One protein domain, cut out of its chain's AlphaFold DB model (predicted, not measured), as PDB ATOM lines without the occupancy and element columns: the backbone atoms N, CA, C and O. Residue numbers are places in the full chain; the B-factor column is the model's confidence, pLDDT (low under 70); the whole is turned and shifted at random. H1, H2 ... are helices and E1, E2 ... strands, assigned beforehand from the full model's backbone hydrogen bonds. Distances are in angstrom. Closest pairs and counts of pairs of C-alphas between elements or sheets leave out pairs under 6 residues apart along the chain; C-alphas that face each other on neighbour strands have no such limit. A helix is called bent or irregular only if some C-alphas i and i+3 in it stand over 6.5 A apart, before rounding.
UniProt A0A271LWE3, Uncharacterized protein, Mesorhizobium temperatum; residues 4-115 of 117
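AT A GLANCE: This is residues 4 to 115 of the 117 residues of an uncharacterized protein of Mesorhizobium temperatum (UniProt A0A271LWE3). One long helix, H2, forms the spine of a loosely built, elongated model: near its first end H1 crosses it and the hairpin of E1 and E2 leads into it, while the bent helix H3 comes back from a long loop and packs its last arm, H3b, on residues 57 to 61 of H2. The other arm, H3a, and the loop of residues 68 to 90 make the far end, where residues 73 to 86 and 88 to 94 stick out. The printed part has 112 residues with three named helices and two named strands, in the order H1, E1, E2, H2, H3; the sheet is E1 - E2, antiparallel, and the class is mostly helix. It is only just loose, close to extended, with a radius of gyration of the C-alphas of 19.7 A and spans of 57 by 36 by 23 A.

IN THESE COORDINATES: H1, residues 4 to 19, begins at C-alpha 4 at (127.574, 151.956, 117.273) and is 22.6 A long. E1 is residues 27 to 32, 16.2 A, and E2 is residues 38 to 43, 16.5 A. H2, residues 44 to 67, begins at C-alpha 44 at (131.182, 139.589, 132.535) and is 34.9 A long. H3, residues 91 to 115, was assigned as one helix by its hydrogen bonds but is bent, with C-alphas 105 and 108 at 7.5 A. Its arms are H3a, residues 91 to 105, 20.6 A, and H3b, residues 108 to 115, 13.5 A, ending at (119.622, 148.459, 115.030). H3b is itself irregular, with C-alphas 108 and 111 at 7.3 A.

HOW THE PARTS SIT: H1, with residues 7 to 14 alone, touches H2, about perpendicular at 86 degrees; the closest C-alphas are those of Val 10 and Val 51, 6.0 A. The closest C-alphas of H1 and E1 are those of Arg 9 and Ala 28, 6.0 A. E1 and E2 form a hairpin at 163 degrees, with N 28 and O 42 at 2.9 A and N 40 and O 30 at 2.8 A, within hydrogen-bond range. H3a is close to H2 but not clearly touching, with the C-alphas of Ile 64 and Ala 105 closest at 6.7 A. H3b touches H2 at a steep tilt of 55 degrees, opposite ways; the closest C-alphas are those of Tyr 57 and Leu 109, 6.3 A. The arms H3a and H3b are about perpendicular, at 79 degrees. H1 is apart from both arms. Every O i to N i+4 pair is within hydrogen-bond range in H2, against 11 of 12 in H1, 9 of 11 in H3a and 2 of 4 in H3b.

THE WHOLE: The two C-alphas farthest apart are those of Glu 22 and Ala 89, 59.1 A. The printed part has no cut. The link from H2 to H3 is long, with 23 residues. The mean pLDDT of the printed part is 82.8, and it is under 70 at residue 4, residues 71 to 80, residue 83 and residues 113 to 115.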
ATOM      1  N   GLY A   4     126.117 151.980 117.522       63.62
ATOM      2  CA  GLY A   4     127.574 151.956 117.273       63.62
ATOM      3  C   GLY A   4     128.465 152.084 118.524       63.62
ATOM      4  O   GLY A   4     129.617 151.651 118.514       63.62
ATOM      5  N   ARG A   5     127.926 152.611 119.631       71.00
ATOM      6  CA  ARG A   5     128.639 152.789 120.910       71.00
ATOM      7  C   ARG A   5     128.921 151.471 121.637       71.00
ATOM      8  O   ARG A   5     129.920 151.359 122.344       71.00
ATOM      9  N   GLU A   6     128.055 150.469 121.497       81.12
ATOM     10  CA  GLU A   6     128.320 149.130 122.042       81.12
ATOM     11  C   GLU A   6     129.379 148.399 121.226       81.12
ATOM     12  O   GLU A   6     130.301 147.829 121.805       81.12
ATOM     13  N   LEU A   7     129.317 148.508 119.895       85.25
ATOM     14  CA  LEU A   7     130.306 147.896 119.011       85.25
ATOM     15  C   LEU A   7     131.724 148.394 119.318       85.25
ATOM     16  O   LEU A   7     132.638 147.587 119.464       85.25
ATOM     17  N   GLN A   8     131.911 149.706 119.489       87.94
ATOM     18  CA  GLN A   8     133.222 150.270 119.824       87.94
ATOM     19  C   GLN A   8     133.783 149.698 121.139       87.94
ATOM     20  O   GLN A   8     134.948 149.305 121.193       87.94
ATOM     21  N   ARG A   9     132.960 149.601 122.194       91.88
ATOM     22  CA  ARG A   9     133.376 149.039 123.493       91.88
ATOM     23  C   ARG A   9     133.773 147.567 123.388       91.88
ATOM     24  O   ARG A   9     134.780 147.169 123.970       91.88
ATOM     25  N   VAL A  10     133.019 146.783 122.619       92.44
ATOM     26  CA  VAL A  10     133.314 145.367 122.358       92.44
ATOM     27  C   VAL A  10     134.634 145.212 121.602       92.44
ATOM     28  O   VAL A  10     135.469 144.403 121.999       92.44
ATOM     29  N   LEU A  11     134.876 146.025 120.568       90.62
ATOM     30  CA  LEU A  11     136.128 145.986 119.804       90.62
ATOM     31  C   LEU A  11     137.347 146.301 120.679       90.62
ATOM     32  O   LEU A  11     138.356 145.600 120.596       90.62
ATOM     33  N   TYR A  12     137.253 147.297 121.563       92.44
ATOM     34  CA  TYR A  12     138.339 147.575 122.504       92.44
ATOM     35  C   TYR A  12     138.526 146.465 123.534       92.44
ATOM     36  O   TYR A  12     139.665 146.143 123.863       92.44
ATOM     37  N   ALA A  13     137.452 145.837 124.014       92.88
ATOM     38  CA  ALA A  13     137.575 144.694 124.913       92.88
ATOM     39  C   ALA A  13     138.303 143.512 124.249       92.88
ATOM     40  O   ALA A  13     139.155 142.888 124.880       92.88
ATOM     41  N   ILE A  14     138.020 143.247 122.968       91.31
ATOM     42  CA  ILE A  14     138.743 142.250 122.168       91.31
ATOM     43  C   ILE A  14     140.221 142.640 122.043       91.31
ATOM     44  O   ILE A  14     141.091 141.811 122.298       91.31
ATOM     45  N   ALA A  15     140.513 143.898 121.702       92.81
ATOM     46  CA  ALA A  15     141.885 144.383 121.562       92.81
ATOM     47  C   ALA A  15     142.682 144.259 122.871       92.81
ATOM     48  O   ALA A  15     143.806 143.767 122.852       92.81
ATOM     49  N   VAL A  16     142.090 144.631 124.011       94.25
ATOM     50  CA  VAL A  16     142.711 144.484 125.337       94.25
ATOM     51  C   VAL A  16     143.067 143.025 125.607       94.25
ATOM     52  O   VAL A  16     144.198 142.743 125.977       94.25
ATOM     53  N   ARG A  17     142.149 142.086 125.360       90.25
ATOM     54  CA  ARG A  17     142.410 140.649 125.567       90.25
ATOM     55  C   ARG A  17     143.479 140.093 124.631       90.25
ATOM     56  O   ARG A  17     144.227 139.208 125.026       90.25
ATOM     57  N   ALA A  18     143.531 140.585 123.396       90.94
ATOM     58  CA  ALA A  18     144.499 140.132 122.403       90.94
ATOM     59  C   ALA A  18     145.911 140.675 122.664       90.94
ATOM     60  O   ALA A  18     146.890 139.995 122.371       90.94
ATOM     61  N   LEU A  19     146.016 141.901 123.186       95.31
ATOM     62  CA  LEU A  19     147.287 142.612 123.339       95.31
ATOM     63  C   LEU A  19     147.856 142.556 124.764       95.31
ATOM     64  O   LEU A  19     149.059 142.741 124.918       95.31
ATOM     65  N   LEU A  20     147.024 142.308 125.783       94.88
ATOM     66  CA  LEU A  20     147.402 142.312 127.203       94.88
ATOM     67  C   LEU A  20     146.987 140.985 127.874       94.88
ATOM     68  O   LEU A  20     145.961 140.933 128.563       94.88
ATOM     69  N   PRO A  21     147.741 139.888 127.665       88.38
ATOM     70  CA  PRO A  21     147.373 138.544 128.128       88.38
ATOM     71  C   PRO A  21     147.277 138.405 129.659       88.38
ATOM     72  O   PRO A  21     146.637 137.484 130.166       88.38
ATOM     73  N   GLU A  22     147.890 139.311 130.416       93.56
ATOM     74  CA  GLU A  22     147.815 139.382 131.875       93.56
ATOM     75  C   GLU A  22     146.463 139.900 132.403       93.56
ATOM     76  O   GLU A  22     146.136 139.700 133.579       93.56
ATOM     77  N   VAL A  23     145.651 140.544 131.557       91.25
ATOM     78  CA  VAL A  23     144.358 141.115 131.950       91.25
ATOM     79  C   VAL A  23     143.303 140.016 132.050       91.25
ATOM     80  O   VAL A  23     142.809 139.496 131.053       91.25
ATOM     81  N   ARG A  24     142.902 139.694 133.284       86.06
ATOM     82  CA  ARG A  24     141.893 138.652 133.567       86.06
ATOM     83  C   ARG A  24     140.452 139.126 133.416       86.06
ATOM     84  O   ARG A  24     139.573 138.325 133.118       86.06
ATOM     85  N   THR A  25     140.209 140.417 133.630       89.88
ATOM     86  CA  THR A  25     138.860 140.986 133.650       89.88
ATOM     87  C   THR A  25     138.845 142.295 132.885       89.88
ATOM     88  O   THR A  25     139.661 143.177 133.141       89.88
ATOM     89  N   VAL A  26     137.878 142.438 131.981       92.38
ATOM     90  CA  VAL A  26     137.642 143.673 131.230       92.38
ATOM     91  C   VAL A  26     136.273 144.222 131.611       92.38
ATOM     92  O   VAL A  26     135.273 143.508 131.559       92.38
ATOM     93  N   VAL A  27     136.243 145.497 131.993       93.00
ATOM     94  CA  VAL A  27     135.017 146.260 132.239       93.00
ATOM     95  C   VAL A  27     135.059 147.479 131.332       93.00
ATOM     96  O   VAL A  27     135.894 148.364 131.519       93.00
ATOM     97  N   ALA A  28     134.172 147.528 130.345       92.12
ATOM     98  CA  ALA A  28     134.045 148.678 129.463       92.12
ATOM     99  C   ALA A  28     133.008 149.648 130.036       92.12
ATOM    100  O   ALA A  28     131.885 149.254 130.345       92.12
ATOM    101  N   ARG A  29     133.362 150.929 130.167       92.12
ATOM    102  CA  ARG A  29     132.467 151.969 130.692       92.12
ATOM    103  C   ARG A  29     132.208 153.026 129.636       92.12
ATOM    104  O   ARG A  29     133.140 153.483 128.984       92.12
ATOM    105  N   LEU A  30     130.947 153.409 129.485       90.69
ATOM    106  CA  LEU A  30     130.538 154.574 128.711       90.69
ATOM    107  C   LEU A  30     130.017 155.625 129.687       90.69
ATOM    108  O   LEU A  30     129.054 155.360 130.404       90.69
ATOM    109  N   ILE A  31     130.673 156.779 129.728       90.94
ATOM    110  CA  ILE A  31     130.350 157.867 130.654       90.94
ATOM    111  C   ILE A  31     129.832 159.041 129.828       90.94
ATOM    112  O   ILE A  31     130.552 159.560 128.974       90.94
ATOM    113  N   TYR A  32     128.589 159.446 130.074       88.94
ATOM    114  CA  TYR A  32     128.024 160.674 129.521       88.94
ATOM    115  C   TYR A  32     128.240 161.798 130.520       88.94
ATOM    116  O   TYR A  32     127.850 161.664 131.672       88.94
ATOM    117  N   LEU A  33     128.898 162.870 130.079       90.88
ATOM    118  CA  LEU A  33     129.324 163.973 130.947       90.88
ATOM    119  C   LEU A  33     128.347 165.156 130.969       90.88
ATOM    120  O   LEU A  33     128.556 166.083 131.743       90.88
ATOM    121  N   ALA A  34     127.341 165.165 130.092       88.31
ATOM    122  CA  ALA A  34     126.330 166.217 130.074       88.31
ATOM    123  C   ALA A  34     125.352 166.036 131.243       88.31
ATOM    124  O   ALA A  34     125.028 164.902 131.592       88.31
ATOM    125  N   ASP A  35     124.883 167.155 131.794       83.06
ATOM    126  CA  ASP A  35     123.984 167.222 132.949       83.06
ATOM    127  C   ASP A  35     124.571 166.514 134.187       83.06
ATOM    128  O   ASP A  35     125.558 166.987 134.755       83.06
ATOM    129  N   ASP A  36     123.988 165.374 134.569       84.38
ATOM    130  CA  ASP A  36     124.462 164.487 135.629       84.38
ATOM    131  C   ASP A  36     125.231 163.292 135.031       84.38
ATOM    132  O   ASP A  36     124.672 162.538 134.219       84.38
ATOM    133  N   PRO A  37     126.495 163.056 135.446       85.38
ATOM    134  CA  PRO A  37     127.316 161.993 134.889       85.38
ATOM    135  C   PRO A  37     126.659 160.614 134.977       85.38
ATOM    136  O   PRO A  37     126.569 160.009 136.047       85.38
ATOM    137  N   THR A  38     126.255 160.074 133.829       88.94
ATOM    138  CA  THR A  38     125.644 158.742 133.755       88.94
ATOM    139  C   THR A  38     126.666 157.732 133.258       88.94
ATOM    140  O   THR A  38     127.272 157.910 132.199       88.94
ATOM    141  N   THR A  39     126.852 156.651 134.019       90.19
ATOM    142  CA  THR A  39     127.805 155.583 133.695       90.19
ATOM    143  C   THR A  39     127.075 154.309 133.294       90.19
ATOM    144  O   THR A  39     126.274 153.777 134.056       90.19
ATOM    145  N   PHE A  40     127.417 153.781 132.121       89.75
ATOM    146  CA  PHE A  40     126.949 152.489 131.631       89.75
ATOM    147  C   PHE A  40     128.117 151.509 131.586       89.75
ATOM    148  O   PHE A  40     129.055 151.678 130.797       89.75
ATOM    149  N   GLU A  41     128.066 150.483 132.426       92.00
ATOM    150  CA  GLU A  41     129.071 149.421 132.448       92.00
ATOM    151  C   GLU A  41     128.682 148.274 131.512       92.00
ATOM    152  O   GLU A  41     127.507 147.979 131.342       92.00
ATOM    153  N   LEU A  42     129.689 147.625 130.933       90.94
ATOM    154  CA  LEU A  42     129.575 146.388 130.171       90.94
ATOM    155  C   LEU A  42     130.699 145.448 130.626       90.94
ATOM    156  O   LEU A  42     131.882 145.792 130.513       90.94
ATOM    157  N   LYS A  43     130.347 144.289 131.190       93.19
ATOM    158  CA  LYS A  43     131.295 143.349 131.818       93.19
ATOM    159  C   LYS A  43     130.725 141.934 131.915       93.19
ATOM    160  O   LYS A  43     129.530 141.735 131.730       93.19
ATOM    161  N   GLY A  44     131.583 140.976 132.270       91.69
ATOM    162  CA  GLY A  44     131.182 139.589 132.535       91.69
ATOM    163  C   GLY A  44     130.448 138.956 131.353       91.69
ATOM    164  O   GLY A  44     130.813 139.198 130.203       91.69
ATOM    165  N   ASP A  45     129.394 138.194 131.645       92.69
ATOM    166  CA  ASP A  45     128.633 137.426 130.650       92.69
ATOM    167  C   ASP A  45     127.990 138.299 129.564       92.69
ATOM    168  O   ASP A  45     127.897 137.882 128.411       92.69
ATOM    169  N   GLU A  46     127.588 139.529 129.896       91.12
ATOM    170  CA  GLU A  46     127.035 140.473 128.918       91.12
ATOM    171  C   GLU A  46     128.093 140.872 127.879       91.12
ATOM    172  O   GLU A  46     127.838 140.863 126.673       91.12
ATOM    173  N   LEU A  47     129.316 141.158 128.341       91.25
ATOM    174  CA  LEU A  47     130.441 141.458 127.459       91.25
ATOM    175  C   LEU A  47     130.812 140.240 126.603       91.25
ATOM    176  O   LEU A  47     131.025 140.400 125.402       91.25
ATOM    177  N   GLU A  48     130.852 139.036 127.182       91.19
ATOM    178  CA  GLU A  48     131.104 137.803 126.419       91.19
ATOM    179  C   GLU A  48     130.038 137.557 125.349       91.19
ATOM    180  O   GLU A  48     130.358 137.220 124.208       91.19
ATOM    181  N   GLY A  49     128.762 137.760 125.690       92.06
ATOM    182  CA  GLY A  49     127.649 137.627 124.755       92.06
ATOM    183  C   GLY A  49     127.811 138.543 123.543       92.06
ATOM    184  O   GLY A  49     127.706 138.086 122.404       92.06
ATOM    185  N   LEU A  50     128.150 139.814 123.774       90.88
ATOM    186  CA  LEU A  50     128.365 140.783 122.698       90.88
ATOM    187  C   LEU A  50     129.641 140.515 121.884       90.88
ATOM    188  O   LEU A  50     129.638 140.726 120.670       90.88
ATOM    189  N   VAL A  51     130.718 140.027 122.509       90.81
ATOM    190  CA  VAL A  51     131.934 139.586 121.798       90.81
ATOM    191  C   VAL A  51     131.606 138.437 120.844       90.81
ATOM    192  O   VAL A  51     131.994 138.478 119.676       90.81
ATOM    193  N   ASN A  52     130.845 137.447 121.309       91.56
ATOM    194  CA  ASN A  52     130.411 136.325 120.478       91.56
ATOM    195  C   ASN A  52     129.484 136.779 119.342       91.56
ATOM    196  O   ASN A  52     129.644 136.332 118.203       91.56
ATOM    197  N   GLU A  53     128.562 137.707 119.613       90.00
ATOM    198  CA  GLU A  53     127.706 138.306 118.582       90.00
ATOM    199  C   GLU A  53     128.554 139.020 117.508       90.00
ATOM    200  O   GLU A  53     128.345 138.819 116.308       90.00
ATOM    201  N   ALA A  54     129.574 139.785 117.919       89.06
ATOM    202  CA  ALA A  54     130.486 140.491 117.015       89.06
ATOM    203  C   ALA A  54     131.317 139.541 116.155       89.06
ATOM    204  O   ALA A  54     131.417 139.733 114.940       89.06
ATOM    205  N   ALA A  55     131.866 138.489 116.759       89.81
ATOM    206  CA  ALA A  55     132.586 137.447 116.037       89.81
ATOM    207  C   ALA A  55     131.677 136.731 115.019       89.81
ATOM    208  O   ALA A  55     132.112 136.429 113.902       89.81
ATOM    209  N   GLY A  56     130.405 136.516 115.367       91.00
ATOM    210  CA  GLY A  56     129.384 135.973 114.473       91.00
ATOM    211  C   GLY A  56     129.138 136.862 113.251       91.00
ATOM    212  O   GLY A  56     129.207 136.378 112.117       91.00
ATOM    213  N   TYR A  57     128.930 138.169 113.453       87.81
ATOM    214  CA  TYR A  57     128.771 139.111 112.340       87.81
ATOM    215  C   TYR A  57     130.023 139.204 111.469       87.81
ATOM    216  O   TYR A  57     129.908 139.197 110.244       87.81
ATOM    217  N   LEU A  58     131.217 139.234 112.067       88.75
ATOM    218  CA  LEU A  58     132.472 139.258 111.316       88.75
ATOM    219  C   LEU A  58     132.635 137.997 110.459       88.75
ATOM    220  O   LEU A  58     133.013 138.079 109.290       88.75
ATOM    221  N   SER A  59     132.296 136.833 111.010       92.00
ATOM    222  CA  SER A  59     132.336 135.561 110.285       92.00
ATOM    223  C   SER A  59     131.362 135.553 109.105       92.00
ATOM    224  O   SER A  59     131.739 135.157 107.998       92.00
ATOM    225  N   ALA A  60     130.136 136.047 109.308       89.75
ATOM    226  CA  ALA A  60     129.143 136.189 108.246       89.75
ATOM    227  C   ALA A  60     129.605 137.171 107.158       89.75
ATOM    228  O   ALA A  60     129.536 136.853 105.970       89.75
ATOM    229  N   ALA A  61     130.157 138.324 107.545       87.81
ATOM    230  CA  ALA A  61     130.717 139.299 106.616       87.81
ATOM    231  C   ALA A  61     131.867 138.700 105.790       87.81
ATOM    232  O   ALA A  61     131.890 138.843 104.570       87.81
ATOM    233  N   MET A  62     132.776 137.954 106.425       91.00
ATOM    234  CA  MET A  62     133.870 137.251 105.746       91.00
ATOM    235  C   MET A  62     133.372 136.176 104.771       91.00
ATOM    236  O   MET A  62     133.986 135.960 103.725       91.00
ATOM    237  N   ALA A  63     132.276 135.482 105.085       90.69
ATOM    238  CA  ALA A  63     131.658 134.533 104.160       90.69
ATOM    239  C   ALA A  63     131.073 135.246 102.928       90.69
ATOM    240  O   ALA A  63     131.329 134.828 101.798       90.69
ATOM    241  N   ILE A  64     130.364 136.360 103.133       87.62
ATOM    242  CA  ILE A  64     129.797 137.176 102.049       87.62
ATOM    243  C   ILE A  64     130.918 137.736 101.162       87.62
ATOM    244  O   ILE A  64     130.860 137.569  99.942       87.62
ATOM    245  N   LEU A  65     131.964 138.310 101.768       86.94
ATOM    246  CA  LEU A  65     133.179 138.792 101.099       86.94
ATOM    247  C   LEU A  65     133.783 137.723 100.185       86.94
ATOM    248  O   LEU A  65     133.927 137.938  98.984       86.94
ATOM    249  N   ARG A  66     134.082 136.543 100.741       88.50
ATOM    250  CA  ARG A  66     134.707 135.438  99.997       88.50
ATOM    251  C   ARG A  66     133.812 134.864  98.899       88.50
ATOM    252  O   ARG A  66     134.328 134.344  97.919       88.50
ATOM    253  N   SER A  67     132.492 134.975  99.041       87.38
ATOM    254  CA  SER A  67     131.538 134.537  98.014       87.38
ATOM    255  C   SER A  67     131.412 135.502  96.827       87.38
ATOM    256  O   SER A  67     130.764 135.162  95.841       87.38
ATOM    257  N   GLY A  68     131.961 136.720  96.924       83.00
ATOM    258  CA  GLY A  68     131.791 137.763  95.908       83.00
ATOM    259  C   GLY A  68     130.372 138.346  95.833       83.00
ATOM    260  O   GLY A  68     130.057 139.081  94.902       83.00
ATOM    261  N   ARG A  69     129.499 138.043  96.806       79.56
ATOM    262  CA  ARG A  69     128.096 138.502  96.857       79.56
ATOM    263  C   ARG A  69     127.903 139.771  97.696       79.56
ATOM    264  O   ARG A  69     126.816 140.003  98.226       79.56
ATOM    265  N   ILE A  70     128.953 140.573  97.848       72.56
ATOM    266  CA  ILE A  70     128.880 141.841  98.574       72.56
ATOM    267  C   ILE A  70     127.889 142.787  97.900       72.56
ATOM    268  O   ILE A  70     127.853 142.889  96.673       72.56
ATOM    269  N   ALA A  71     127.092 143.485  98.713       66.38
ATOM    270  CA  ALA A  71     126.234 144.540  98.199       66.38
ATOM    271  C   ALA A  71     127.096 145.698  97.655       66.38
ATOM    272  O   ALA A  71     128.083 146.068  98.294       66.38
ATOM    273  N   PRO A  72     126.720 146.307  96.520       64.06
ATOM    274  CA  PRO A  72     127.320 147.538  96.040       64.06
ATOM    275  C   PRO A  72     127.229 148.597  97.131       64.06
ATOM    276  O   PRO A  72     126.230 148.678  97.852       64.06
ATOM    277  N   ARG A  73     128.270 149.420  97.242       61.28
ATOM    278  CA  ARG A  73     128.268 150.556  98.158       61.28
ATOM    279  C   ARG A  73     127.092 151.472  97.803       61.28
ATOM    280  O   ARG A  73     126.991 151.925  96.669       61.28
ATOM    281  N   TRP A  74     126.211 151.738  98.767       57.09
ATOM    282  CA  TRP A  74     125.026 152.582  98.559       57.09
ATOM    283  C   TRP A  74     125.361 154.083  98.452       57.09
ATOM    284  O   TRP A  74     124.552 154.856  97.956       57.09
ATOM    285  N   GLU A  75     126.557 154.477  98.898       53.31
ATOM    286  CA  GLU A  75     126.998 155.874  99.042       53.31
ATOM    287  C   GLU A  75     127.714 156.459  97.816       53.31
ATOM    288  O   GLU A  75     128.160 157.603  97.877       53.31
ATOM    289  N   GLN A  76     127.907 155.705  96.727       58.06
ATOM    290  CA  GLN A  76     128.543 156.299  95.549       58.06
ATOM    291  C   GLN A  76     127.563 157.242  94.855       58.06
ATOM    292  O   GLN A  76     126.526 156.820  94.338       58.06
ATOM    293  N   ASP A  77     127.918 158.526  94.846       60.25
ATOM    294  CA  ASP A  77     127.273 159.533  94.018       60.25
ATOM    295  C   ASP A  77     127.238 159.024  92.571       60.25
ATOM    296  O   ASP A  77     128.249 158.599  92.011       60.25
ATOM    297  N   ALA A  78     126.055 159.053  91.960       64.12
ATOM    298  CA  ALA A  78     125.842 158.597  90.594       64.12
ATOM    299  C   ALA A  78     126.743 159.310  89.567       64.12
ATOM    300  O   ALA A  78     126.951 158.771  88.476       64.12
ATOM    301  N   LEU A  79     127.248 160.501  89.902       64.00
ATOM    302  CA  LEU A  79     128.183 161.274  89.089       64.00
ATOM    303  C   LEU A  79     129.651 160.852  89.274       64.00
ATOM    304  O   LEU A  79     130.441 161.072  88.358       64.00
ATOM    305  N   TYR A  80     129.993 160.203  90.391       61.66
ATOM    306  CA  TYR A  80     131.355 159.785  90.764       61.66
ATOM    307  C   TYR A  80     131.458 158.263  90.979       61.66
ATOM    308  O   TYR A  80     132.190 157.784  91.843       61.66
ATOM    309  N   ASP A  81     130.692 157.496  90.202       71.44
ATOM    310  CA  ASP A  81     130.783 156.036  90.152       71.44
ATOM    311  C   ASP A  81     131.865 155.644  89.131       71.44
ATOM    312  O   ASP A  81     131.663 155.755  87.917       71.44
ATOM    313  N   ASP A  82     133.022 155.185  89.620       70.56
ATOM    314  CA  ASP A  82     134.153 154.737  88.791       70.56
ATOM    315  C   ASP A  82     133.763 153.606  87.821       70.56
ATOM    316  O   ASP A  82     134.412 153.396  86.794       70.56
ATOM    317  N   MET A  83     132.671 152.885  88.102       69.88
ATOM    318  CA  MET A  83     132.142 151.814  87.262       69.88
ATOM    319  C   MET A  83     130.988 152.262  86.357       69.88
ATOM    320  O   MET A  83     130.410 151.421  85.668       69.88
ATOM    321  N   ARG A  84     130.660 153.559  86.274       71.12
ATOM    322  CA  ARG A  84     129.501 154.059  85.505       71.12
ATOM    323  C   ARG A  84     129.488 153.610  84.040       71.12
ATOM    324  O   ARG A  84     128.415 153.366  83.499       71.12
ATOM    325  N   LEU A  85     130.659 153.477  83.410       74.81
ATOM    326  CA  LEU A  85     130.798 153.002  82.023       74.81
ATOM    327  C   LEU A  85     130.714 151.471  81.882       74.81
ATOM    328  O   LEU A  85     130.496 150.974  80.782       74.81
ATOM    329  N   ALA A  86     130.893 150.728  82.975       79.94
ATOM    330  CA  ALA A  86     130.791 149.270  83.019       79.94
ATOM    331  C   ALA A  86     129.374 148.782  83.381       79.94
ATOM    332  O   ALA A  86     129.083 147.589  83.275       79.94
ATOM    333  N   LEU A  87     128.490 149.683  83.826       76.38
ATOM    334  CA  LEU A  87     127.100 149.359  84.127       76.38
ATOM    335  C   LEU A  87     126.253 149.283  82.841       76.38
ATOM    336  O   LEU A  87     126.514 150.009  81.881       76.38
ATOM    337  N   PRO A  88     125.209 148.433  82.808       82.19
ATOM    338  CA  PRO A  88     124.281 148.390  81.682       82.19
ATOM    339  C   PRO A  88     123.593 149.736  81.425       82.19
ATOM    340  O   PRO A  88     123.338 150.494  82.360       82.19
ATOM    341  N   ALA A  89     123.214 149.978  80.165       82.62
ATOM    342  CA  ALA A  89     122.508 151.193  79.748       82.62
ATOM    343  C   ALA A  89     121.215 151.441  80.549       82.62
ATOM    344  O   ALA A  89     120.935 152.573  80.935       82.62
ATOM    345  N   ASP A  90     120.462 150.379  80.862       85.56
ATOM    346  CA  ASP A  90     119.351 150.423  81.819       85.56
ATOM    347  C   ASP A  90     119.852 150.094  83.238       85.56
ATOM    348  O   ASP A  90     119.763 148.959  83.731       85.56
ATOM    349  N   ARG A  91     120.423 151.114  83.888       78.19
ATOM    350  CA  ARG A  91     120.982 151.022  85.244       78.19
ATOM    351  C   ARG A  91     119.920 150.667  86.282       78.19
ATOM    352  O   ARG A  91     120.193 149.871  87.179       78.19
ATOM    353  N   GLU A  92     118.723 151.237  86.179       81.00
ATOM    354  CA  GLU A  92     117.670 151.070  87.182       81.00
ATOM    355  C   GLU A  92     117.159 149.625  87.215       81.00
ATOM    356  O   GLU A  92     117.131 148.993  88.278       81.00
ATOM    357  N   SER A  93     116.843 149.047  86.053       84.00
ATOM    358  CA  SER A  93     116.432 147.643  85.985       84.00
ATOM    359  C   SER A  93     117.548 146.697  86.422       84.00
ATOM    360  O   SER A  93     117.271 145.701  87.097       84.00
ATOM    361  N   TYR A  94     118.805 147.001  86.083       81.94
ATOM    362  CA  TYR A  94     119.959 146.228  86.540       81.94
ATOM    363  C   TYR A  94     120.086 146.235  88.070       81.94
ATOM    364  O   TYR A  94     120.139 145.166  88.688       81.94
ATOM    365  N   LEU A  95     120.070 147.419  88.692       79.69
ATOM    366  CA  LEU A  95     120.174 147.563  90.143       79.69
ATOM    367  C   LEU A  95     119.000 146.889  90.851       79.69
ATOM    368  O   LEU A  95     119.222 146.135  91.797       79.69
ATOM    369  N   ARG A  96     117.766 147.066  90.364       81.56
ATOM    370  CA  ARG A  96     116.567 146.424  90.929       81.56
ATOM    371  C   ARG A  96     116.680 144.899  90.927       81.56
ATOM    372  O   ARG A  96     116.426 144.271  91.952       81.56
ATOM    373  N   ARG A  97     117.116 144.306  89.809       83.19
ATOM    374  CA  ARG A  97     117.334 142.851  89.695       83.19
ATOM    375  C   ARG A  97     118.419 142.352  90.644       83.19
ATOM    376  O   ARG A  97     118.286 141.277  91.211       83.19
ATOM    377  N   LYS A  98     119.502 143.110  90.810       79.62
ATOM    378  CA  LYS A  98     120.614 142.722  91.685       79.62
ATOM    379  C   LYS A  98     120.315 142.954  93.169       79.62
ATOM    380  O   LYS A  98     120.815 142.221  94.017       79.62
ATOM    381  N   THR A  99     119.456 143.920  93.488       79.31
ATOM    382  CA  THR A  99     119.092 144.293  94.862       79.31
ATOM    383  C   THR A  99     118.499 143.126  95.648       79.31
ATOM    384  O   THR A  99     118.848 142.960  96.815       79.31
ATOM    385  N   SER A 100     117.643 142.294  95.045       79.88
ATOM    386  CA  SER A 100     117.065 141.134  95.742       79.88
ATOM    387  C   SER A 100     118.134 140.122  96.158       79.88
ATOM    388  O   SER A 100     118.148 139.678  97.303       79.88
ATOM    389  N   GLU A 101     119.076 139.823  95.263       81.38
ATOM    390  CA  GLU A 101     120.180 138.895  95.522       81.38
ATOM    391  C   GLU A 101     121.149 139.420  96.583       81.38
ATOM    392  O   GLU A 101     121.632 138.648  97.418       81.38
ATOM    393  N   PHE A 102     121.408 140.732  96.584       79.44
ATOM    394  CA  PHE A 102     122.221 141.372  97.614       79.44
ATOM    395  C   PHE A 102     121.520 141.375  98.969       79.44
ATOM    396  O   PHE A 102     122.155 141.065  99.975       79.44
ATOM    397  N   ARG A 103     120.213 141.657  99.018       79.62
ATOM    398  CA  ARG A 103     119.427 141.562 100.258       79.62
ATOM    399  C   ARG A 103     119.449 140.145 100.826       79.62
ATOM    400  O   ARG A 103     119.676 139.988 102.020       79.62
ATOM    401  N   ALA A 104     119.280 139.128  99.982       83.19
ATOM    402  CA  ALA A 104     119.360 137.731 100.404       83.19
ATOM    403  C   ALA A 104     120.750 137.381 100.958       83.19
ATOM    404  O   ALA A 104     120.860 136.790 102.029       83.19
ATOM    405  N   ALA A 105     121.821 137.806 100.278       82.38
ATOM    406  CA  ALA A 105     123.190 137.562 100.731       82.38
ATOM    407  C   ALA A 105     123.511 138.247 102.073       82.38
ATOM    408  O   ALA A 105     124.237 137.683 102.885       82.38
ATOM    409  N   ASN A 106     122.961 139.440 102.319       80.06
ATOM    410  CA  ASN A 106     123.206 140.219 103.538       80.06
ATOM    411  C   ASN A 106     122.222 139.920 104.677       80.06
ATOM    412  O   ASN A 106     122.388 140.466 105.765       80.06
ATOM    413  N   GLN A 107     121.253 139.019 104.477       83.56
ATOM    414  CA  GLN A 107     120.281 138.632 105.502       83.56
ATOM    415  C   GLN A 107     120.913 138.284 106.866       83.56
ATOM    416  O   GLN A 107     120.376 138.733 107.882       83.56
ATOM    417  N   PRO A 108     122.055 137.562 106.944       84.19
ATOM    418  CA  PRO A 108     122.708 137.266 108.222       84.19
ATOM    419  C   PRO A 108     123.153 138.515 108.995       84.19
ATOM    420  O   PRO A 108     123.254 138.478 110.219       84.19
ATOM    421  N   LEU A 109     123.397 139.624 108.293       81.75
ATOM    422  CA  LEU A 109     123.806 140.900 108.870       81.75
ATOM    423  C   LEU A 109     122.616 141.827 109.158       81.75
ATOM    424  O   LEU A 109     122.811 142.878 109.757       81.75
ATOM    425  N   ASN A 110     121.382 141.473 108.779       78.44
ATOM    426  CA  ASN A 110     120.226 142.365 108.938       78.44
ATOM    427  C   ASN A 110     120.049 142.852 110.378       78.44
ATOM    428  O   ASN A 110     119.747 144.020 110.565       78.44
ATOM    429  N   ARG A 111     120.281 141.993 111.382       73.62
ATOM    430  CA  ARG A 111     120.185 142.381 112.801       73.62
ATOM    431  C   ARG A 111     121.223 143.423 113.225       73.62
ATOM    432  O   ARG A 111     120.930 144.230 114.101       73.62
ATOM    433  N   LEU A 112     122.398 143.427 112.596       72.94
ATOM    434  CA  LEU A 112     123.415 144.455 112.812       72.94
ATOM    435  C   LEU A 112     122.940 145.808 112.264       72.94
ATOM    436  O   LEU A 112     123.093 146.828 112.928       72.94
ATOM    437  N   TRP A 113     122.335 145.807 111.074       66.44
ATOM    438  CA  TRP A 113     121.928 147.024 110.361       66.44
ATOM    439  C   TRP A 113     120.560 147.572 110.788       66.44
ATOM    440  O   TRP A 113     120.343 148.779 110.762       66.44
ATOM    441  N   SER A 114     119.634 146.713 111.218       61.09
ATOM    442  CA  SER A 114     118.298 147.108 111.681       61.09
ATOM    443  C   SER A 114     118.307 147.771 113.057       61.09
ATOM    444  O   SER A 114     117.295 148.312 113.471       61.09
ATOM    445  N   ALA A 115     119.433 147.732 113.775       45.78
ATOM    446  CA  ALA A 115     119.622 148.459 115.030       45.78
ATOM    447  C   ALA A 115     119.902 149.967 114.821       45.78
ATOM    448  O   ALA A 115     120.174 150.679 115.787       45.78
TER     449      ALA A 115